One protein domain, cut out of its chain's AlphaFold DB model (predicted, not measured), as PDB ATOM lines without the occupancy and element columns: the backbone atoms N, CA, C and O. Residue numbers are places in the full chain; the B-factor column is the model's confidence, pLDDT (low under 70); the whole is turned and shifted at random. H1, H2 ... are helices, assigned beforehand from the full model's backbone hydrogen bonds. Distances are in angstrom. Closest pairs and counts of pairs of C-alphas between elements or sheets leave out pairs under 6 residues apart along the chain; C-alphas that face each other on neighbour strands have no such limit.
ATOM      1  N   LEU A 239     147.122 169.092 166.350       95.25
ATOM      2  CA  LEU A 239     148.184 168.764 167.302       95.25
ATOM      3  C   LEU A 239     147.650 167.990 168.515       95.25
ATOM      4  O   LEU A 239     148.273 167.019 168.939       95.25
ATOM      5  N   LEU A 240     146.465 168.353 169.015       94.81
ATOM      6  CA  LEU A 240     145.790 167.623 170.088       94.81
ATOM      7  C   LEU A 240     145.470 166.178 169.678       94.81
ATOM      8  O   LEU A 240     145.751 165.254 170.439       94.81
ATOM      9  N   THR A 241     144.934 165.961 168.471       94.06
ATOM     10  CA  THR A 241     144.637 164.598 167.991       94.06
ATOM     11  C   THR A 241     145.894 163.746 167.833       94.06
ATOM     12  O   THR A 241     145.866 162.548 168.110       94.06
ATOM     13  N   GLU A 242     147.012 164.350 167.427       95.00
ATOM     14  CA  GLU A 242     148.278 163.633 167.296       95.00
ATOM     15  C   GLU A 242     148.863 163.275 168.668       95.00
ATOM     16  O   GLU A 242     149.278 162.136 168.886       95.00
ATOM     17  N   GLN A 243     148.808 164.194 169.636       94.12
ATOM     18  CA  GLN A 243     149.200 163.898 171.015       94.12
ATOM     19  C   GLN A 243     148.340 162.789 171.633       94.12
ATOM     20  O   GLN A 243     148.882 161.891 172.275       94.12
ATOM     21  N   GLN A 244     147.024 162.780 171.394       93.62
ATOM     22  CA  GLN A 244     146.143 161.707 171.869       93.62
ATOM     23  C   GLN A 244     146.546 160.332 171.315       93.62
ATOM     24  O   GLN A 244     146.574 159.356 172.065       93.62
ATOM     25  N   LYS A 245     146.929 160.243 170.034       94.44
ATOM     26  CA  LYS A 245     147.443 158.990 169.449       94.44
ATOM     27  C   LYS A 245     148.748 158.543 170.104       94.44
ATOM     28  O   LYS A 245     148.929 157.354 170.363       94.44
ATOM     29  N   GLN A 246     149.656 159.480 170.379       93.44
ATOM     30  CA  GLN A 246     150.917 159.170 171.054       93.44
ATOM     31  C   GLN A 246     150.680 158.660 172.478       93.44
ATOM     32  O   GLN A 246     151.271 157.651 172.862       93.44
ATOM     33  N   VAL A 247     149.770 159.288 173.230       94.50
ATOM     34  CA  VAL A 247     149.380 158.830 174.572       94.50
ATOM     35  C   VAL A 247     148.775 157.428 174.517       94.50
ATOM     36  O   VAL A 247     149.204 156.565 175.278       94.50
ATOM     37  N   ALA A 248     147.870 157.151 173.573       93.69
ATOM     38  CA  ALA A 248     147.295 155.814 173.405       93.69
ATOM     39  C   ALA A 248     148.369 154.743 173.132       93.69
ATOM     40  O   ALA A 248     148.316 153.647 173.689       93.69
ATOM     41  N   LYS A 249     149.393 155.071 172.331       95.62
ATOM     42  CA  LYS A 249     150.533 154.175 172.088       95.62
ATOM     43  C   LYS A 249     151.361 153.930 173.354       95.62
ATOM     44  O   LYS A 249     151.775 152.800 173.598       95.62
ATOM     45  N   ILE A 250     151.607 154.969 174.154       93.62
ATOM     46  CA  ILE A 250     152.322 154.841 175.432       93.62
ATOM     47  C   ILE A 250     151.529 153.955 176.400       93.62
ATOM     48  O   ILE A 250     152.121 153.076 177.020       93.62
ATOM     49  N   MET A 251     150.209 154.133 176.482       91.88
ATOM     50  CA  MET A 251     149.340 153.296 177.316       91.88
ATOM     51  C   MET A 251     149.394 151.823 176.896       91.88
ATOM     52  O   MET A 251     149.646 150.966 177.736       91.88
ATOM     53  N   ALA A 252     149.288 151.523 175.598       92.88
ATOM     54  CA  ALA A 252     149.391 150.146 175.107       92.88
ATOM     55  C   ALA A 252     150.751 149.497 175.439       92.88
ATOM     56  O   ALA A 252     150.816 148.337 175.846       92.88
ATOM     57  N   ASN A 253     151.845 150.255 175.309       93.06
ATOM     58  CA  ASN A 253     153.175 149.780 175.693       93.06
ATOM     59  C   ASN A 253     153.275 149.521 177.206       93.06
ATOM     60  O   ASN A 253     153.914 148.554 177.621       93.06
ATOM     61  N   GLN A 254     152.654 150.374 178.026       93.44
ATOM     62  CA  GLN A 254     152.614 150.214 179.478       93.44
ATOM     63  C   GLN A 254     151.849 148.946 179.878       93.44
ATOM     64  O   GLN A 254     152.329 148.190 180.724       93.44
ATOM     65  N   ASP A 255     150.716 148.668 179.232       90.06
ATOM     66  CA  ASP A 255     149.932 147.451 179.465       90.06
ATOM     67  C   ASP A 255     150.734 146.194 179.096       90.06
ATOM     68  O   ASP A 255     150.783 145.219 179.856       90.06
ATOM     69  N   GLN A 256     151.445 146.231 177.964       90.06
ATOM     70  CA  GLN A 256     152.318 145.136 177.537       90.06
ATOM     71  C   GLN A 256     153.470 144.901 178.526       90.06
ATOM     72  O   GLN A 256     153.781 143.752 178.867       90.06
ATOM     73  N   LEU A 257     154.104 145.975 179.004       92.56
ATOM     74  CA  LEU A 257     155.180 145.890 179.988       92.56
ATOM     75  C   LEU A 257     154.665 145.321 181.316       92.56
ATOM     76  O   LEU A 257     155.285 144.413 181.868       92.56
ATOM     77  N   SER A 258     153.507 145.786 181.785       88.44
ATOM     78  CA  SER A 258     152.848 145.306 183.005       88.44
ATOM     79  C   SER A 258     152.541 143.802 182.952       88.44
ATOM     80  O   SER A 258     152.873 143.056 183.880       88.44
ATOM     81  N   SER A 259     151.999 143.322 181.827       87.69
ATOM     82  CA  SER A 259     151.764 141.890 181.588       87.69
ATOM     83  C   SER A 259     153.068 141.083 181.583       87.69
ATOM     84  O   SER A 259     153.174 140.041 182.232       87.69
ATOM     85  N   THR A 260     154.110 141.595 180.922       88.38
ATOM     86  CA  THR A 260     155.420 140.928 180.854       88.38
ATOM     87  C   THR A 260     156.064 140.807 182.236       88.38
ATOM     88  O   THR A 260     156.544 139.732 182.602       88.38
ATOM     89  N   VAL A 261     156.034 141.881 183.030       89.38
ATOM     90  CA  VAL A 261     156.556 141.893 184.406       89.38
ATOM     91  C   VAL A 261     155.763 140.941 185.300       89.38
ATOM     92  O   VAL A 261     156.363 140.199 186.078       89.38
ATOM     93  N   SER A 262     154.437 140.896 185.156       85.62
ATOM     94  CA  SER A 262     153.585 139.962 185.903       85.62
ATOM     95  C   SER A 262     153.933 138.506 185.583       85.62
ATOM     96  O   SER A 262     154.169 137.711 186.491       85.62
ATOM     97  N   ASN A 263     154.070 138.170 184.297       84.44
ATOM     98  CA  ASN A 263     154.453 136.825 183.862       84.44
ATOM     99  C   ASN A 263     155.844 136.429 184.377       84.44
ATOM    100  O   ASN A 263     156.017 135.327 184.899       84.44
ATOM    101  N   LEU A 264     156.826 137.332 184.288       84.06
ATOM    102  CA  LEU A 264     158.167 137.114 184.840       84.06
ATOM    103  C   LEU A 264     158.127 136.894 186.353       84.06
ATOM    104  O   LEU A 264     158.798 135.996 186.854       84.06
ATOM    105  N   THR A 265     157.311 137.662 187.073       84.12
ATOM    106  CA  THR A 265     157.143 137.518 188.525       84.12
ATOM    107  C   THR A 265     156.592 136.137 188.873       84.12
ATOM    108  O   THR A 265     157.157 135.458 189.728       84.12
ATOM    109  N   CYS A 266     155.567 135.662 188.157       78.31
ATOM    110  CA  CYS A 266     155.045 134.303 188.322       78.31
ATOM    111  C   CYS A 266     156.120 133.235 188.063       78.31
ATOM    112  O   CYS A 266     156.250 132.297 188.847       78.31
ATOM    113  N   VAL A 267     156.920 133.379 186.999       79.81
ATOM    114  CA  VAL A 267     158.021 132.445 186.686       79.81
ATOM    115  C   VAL A 267     159.084 132.442 187.784       79.81
ATOM    116  O   VAL A 267     159.546 131.373 188.184       79.81
ATOM    117  N   VAL A 268     159.458 133.613 188.307       80.75
ATOM    118  CA  VAL A 268     160.419 133.728 189.412       80.75
ATOM    119  C   VAL A 268     159.876 133.057 190.671       80.75
ATOM    120  O   VAL A 268     160.601 132.261 191.260       80.75
ATOM    121  N   ILE A 269     158.614 133.301 191.043       79.81
ATOM    122  CA  ILE A 269     157.970 132.659 192.202       79.81
ATOM    123  C   ILE A 269     157.949 131.137 192.034       79.81
ATOM    124  O   ILE A 269     158.394 130.421 192.929       79.81
ATOM    125  N   MET A 270     157.510 130.630 190.876       73.75
ATOM    126  CA  MET A 270     157.477 129.187 190.601       73.75
ATOM    127  C   MET A 270     158.869 128.552 190.669       73.75
ATOM    128  O   MET A 270     159.037 127.491 191.274       73.75
ATOM    129  N   ASN A 271     159.886 129.202 190.096       73.62
ATOM    130  CA  ASN A 271     161.267 128.738 190.207       73.62
ATOM    131  C   ASN A 271     161.734 128.741 191.662       73.62
ATOM    132  O   ASN A 271     162.351 127.773 192.103       73.62
ATOM    133  N   PHE A 272     161.414 129.781 192.432       77.69
ATOM    134  CA  PHE A 272     161.759 129.863 193.848       77.69
ATOM    135  C   PHE A 272     161.109 128.738 194.655       77.69
ATOM    136  O   PHE A 272     161.800 128.060 195.410       77.69
ATOM    137  N   GLU A 273     159.819 128.467 194.441       74.44
ATOM    138  CA  GLU A 273     159.110 127.356 195.079       74.44
ATOM    139  C   GLU A 273     159.695 125.992 194.708       74.44
ATOM    140  O   GLU A 273     159.853 125.135 195.580       74.44
ATOM    141  N   MET A 274     160.025 125.768 193.431       71.56
ATOM    142  CA  MET A 274     160.666 124.524 192.995       71.56
ATOM    143  C   MET A 274     162.043 124.364 193.637       71.56
ATOM    144  O   MET A 274     162.346 123.305 194.186       71.56
ATOM    145  N   THR A 275     162.858 125.420 193.639       70.31
ATOM    146  CA  THR A 275     164.195 125.389 194.248       70.31
ATOM    147  C   THR A 275     164.104 125.217 195.764       70.31
ATOM    148  O   THR A 275     164.898 124.484 196.339       70.31
ATOM    149  N   TRP A 276     163.103 125.813 196.416       68.44
ATOM    150  CA  TRP A 276     162.793 125.597 197.827       68.44
ATOM    151  C   TRP A 276     162.409 124.148 198.105       68.44
ATOM    152  O   TRP A 276     163.046 123.508 198.932       68.44
ATOM    153  N   LYS A 277     161.420 123.590 197.399       68.31
ATOM    154  CA  LYS A 277     160.987 122.193 197.590       68.31
ATOM    155  C   LYS A 277     162.137 121.205 197.362       68.31
ATOM    156  O   LYS A 277     162.250 120.229 198.098       68.31
ATOM    157  N   MET A 278     163.019 121.491 196.404       66.06
ATOM    158  CA  MET A 278     164.221 120.696 196.126       66.06
ATOM    159  C   MET A 278     165.352 120.931 197.150       66.06
ATOM    160  O   MET A 278     166.075 119.998 197.494       66.06
ATOM    161  N   GLY A 279     165.507 122.155 197.662       59.25
ATOM    162  CA  GLY A 279     166.566 122.572 198.591       59.25
ATOM    163  C   GLY A 279     166.261 122.317 200.072       59.25
ATOM    164  O   GLY A 279     167.179 122.080 200.857       59.25
ATOM    165  N   VAL A 280     164.979 122.259 200.456       51.97
ATOM    166  CA  VAL A 280     164.505 121.842 201.791       51.97
ATOM    167  C   VAL A 280     164.969 120.422 202.126       51.97
ATOM    168  O   VAL A 280     165.114 120.090 203.300       51.97
ATOM    169  N   GLN A 281     165.292 119.602 201.121       52.91
ATOM    170  CA  GLN A 281     165.893 118.294 201.354       52.91
ATOM    171  C   GLN A 281     167.382 118.327 201.742       52.91
ATOM    172  O   GLN A 281     167.875 117.273 202.140       52.91
ATOM    173  N   ARG A 282     168.128 119.449 201.642       53.41
ATOM    174  CA  ARG A 282     169.597 119.394 201.825       53.41
ATOM    175  C   ARG A 282     170.313 120.518 202.586       53.41
ATOM    176  O   ARG A 282     171.409 120.222 203.048       53.41
ATOM    177  N   ASP A 283     169.786 121.735 202.789       61.28
ATOM    178  CA  ASP A 283     170.616 122.775 203.446       61.28
ATOM    179  C   ASP A 283     169.859 123.876 204.226       61.28
ATOM    180  O   ASP A 283     168.972 124.556 203.704       61.28
ATOM    181  N   LYS A 284     170.235 124.092 205.499       64.06
ATOM    182  CA  LYS A 284     169.609 125.080 206.409       64.06
ATOM    183  C   LYS A 284     169.956 126.527 206.045       64.06
ATOM    184  O   LYS A 284     169.129 127.409 206.265       64.06
ATOM    185  N   GLN A 285     171.141 126.781 205.484       62.16
ATOM    186  CA  GLN A 285     171.528 128.132 205.043       62.16
ATOM    187  C   GLN A 285     170.739 128.573 203.808       62.16
ATOM    188  O   GLN A 285     170.320 129.728 203.714       62.16
ATOM    189  N   PHE A 286     170.464 127.637 202.898       62.66
ATOM    190  CA  PHE A 286     169.623 127.887 201.732       62.66
ATOM    191  C   PHE A 286     168.192 128.256 202.147       62.66
ATOM    192  O   PHE A 286     167.627 129.223 201.638       62.66
ATOM    193  N   LYS A 287     167.650 127.558 203.155       65.56
ATOM    194  CA  LYS A 287     166.332 127.851 203.729       65.56
ATOM    195  C   LYS A 287     166.216 129.302 204.235       65.56
ATOM    196  O   LYS A 287     165.294 130.020 203.862       65.56
ATOM    197  N   ALA A 288     167.182 129.770 205.024       65.06
ATOM    198  CA  ALA A 288     167.154 131.133 205.564       65.06
ATOM    199  C   ALA A 288     167.271 132.219 204.472       65.06
ATOM    200  O   ALA A 288     166.605 133.250 204.545       65.06
ATOM    201  N   SER A 289     168.081 131.977 203.433       61.53
ATOM    202  CA  SER A 289     168.253 132.916 202.312       61.53
ATOM    203  C   SER A 289     166.972 133.067 201.474       61.53
ATOM    204  O   SER A 289     166.584 134.174 201.088       61.53
ATOM    205  N   ILE A 290     166.260 131.959 201.250       63.22
ATOM    206  CA  ILE A 290     164.966 131.947 200.556       63.22
ATOM    207  C   ILE A 290     163.897 132.691 201.375       63.22
ATOM    208  O   ILE A 290     163.221 133.562 200.829       63.22
ATOM    209  N   GLU A 291     163.774 132.417 202.679       65.50
ATOM    210  CA  GLU A 291     162.801 133.101 203.553       65.50
ATOM    211  C   GLU A 291     163.028 134.621 203.577       65.50
ATOM    212  O   GLU A 291     162.075 135.393 203.445       65.50
ATOM    213  N   TYR A 292     164.289 135.061 203.649       69.69
ATOM    214  CA  TYR A 292     164.644 136.478 203.573       69.69
ATOM    215  C   TYR A 292     164.224 137.114 202.241       69.69
ATOM    216  O   TYR A 292     163.613 138.181 202.216       69.69
ATOM    217  N   THR A 293     164.503 136.443 201.122       60.66
ATOM    218  CA  THR A 293     164.164 136.960 199.788       60.66
ATOM    219  C   THR A 293     162.649 137.070 199.601       60.66
ATOM    220  O   THR A 293     162.168 138.074 199.079       60.66
ATOM    221  N   HIS A 294     161.886 136.087 200.091       63.22
ATOM    222  CA  HIS A 294     160.423 136.106 200.053       63.22
ATOM    223  C   HIS A 294     159.847 137.258 200.895       63.22
ATOM    224  O   HIS A 294     158.925 137.945 200.454       63.22
ATOM    225  N   ALA A 295     160.424 137.523 202.073       63.62
ATOM    226  CA  ALA A 295     160.026 138.638 202.933       63.62
ATOM    227  C   ALA A 295     160.303 140.006 202.286       63.62
ATOM    228  O   ALA A 295     159.441 140.885 202.307       63.62
ATOM    229  N   VAL A 296     161.468 140.174 201.649       61.62
ATOM    230  CA  VAL A 296     161.811 141.402 200.913       61.62
ATOM    231  C   VAL A 296     160.863 141.624 199.733       61.62
ATOM    232  O   VAL A 296     160.483 142.763 199.462       61.62
ATOM    233  N   PHE A 297     160.453 140.555 199.046       57.28
ATOM    234  CA  PHE A 297     159.528 140.649 197.917       57.28
ATOM    235  C   PHE A 297     158.107 141.016 198.369       57.28
ATOM    236  O   PHE A 297     157.510 141.944 197.829       57.28
ATOM    237  N   ALA A 298     157.590 140.360 199.414       58.62
ATOM    238  CA  ALA A 298     156.264 140.640 199.966       58.62
ATOM    239  C   ALA A 298     156.138 142.065 200.538       58.62
ATOM    240  O   ALA A 298     155.073 142.667 200.450       58.62
ATOM    241  N   GLN A 299     157.222 142.629 201.083       55.66
ATOM    242  CA  GLN A 299     157.242 143.998 201.614       55.66
ATOM    243  C   GLN A 299     157.386 145.089 200.541       55.66
ATOM    244  O   GLN A 299     157.093 146.250 200.819       55.66
ATOM    245  N   ARG A 300     157.866 144.751 199.336       47.75
ATOM    246  CA  ARG A 300     158.136 145.722 198.258       47.75
ATOM    247  C   ARG A 300     157.113 145.716 197.131       47.75
ATOM    248  O   ARG A 300     157.218 146.557 196.242       47.75
ATOM    249  N   MET A 301     156.132 144.816 197.160       40.62
ATOM    250  CA  MET A 301     154.973 144.911 196.277       40.62
ATOM    251  C   MET A 301     154.177 146.163 196.670       40.62
ATOM    252  O   MET A 301     153.683 146.227 197.799       40.62
TER     253      MET A 301
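Overview. This is residues 239 to 301 of the 331 residues of an uncharacterized protein of Cucumis melo var. makuwa (UniProt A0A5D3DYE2). A long helix, H1, and a shorter one, H2, make a lopsided hairpin shaped like a narrow V: H2 folds back from the end of H1 and meets it near the turn, while residues 239 to 268 of H1 stick out. The 63 printed residues hold two named helices, H1 then H2, and no named strand: all helix. The whole is an extended rod, with a radius of gyration of the C-alphas of 19.3 A and spans of 63 by 19 by 10 A.

Along the chain. H1, residues 239 to 279, runs 58.7 A from C-alpha 239 at (148.184, 168.764, 167.302). H2, residues 284 to 300, runs 25.0 A to C-alpha 300 at (158.136, 145.722, 198.258).

Arrangement. H1 and H2 form a helical hairpin, opposite ways at a shallow tilt of 23 degrees. They touch through residues 272 to 279 and 286 to 290 alone; the closest C-alphas, of Gly 279 and Phe 286, are 6.9 A apart. In H1 and H2 every O i to N i+4 pair is within hydrogen-bond range.

Size, cuts and confidence. The C-alphas farthest apart, of Leu 239 and Arg 282, are 63.9 A apart. The printed part has no cut, and the link is tight. Residues 276 to 301 have pLDDT under 70.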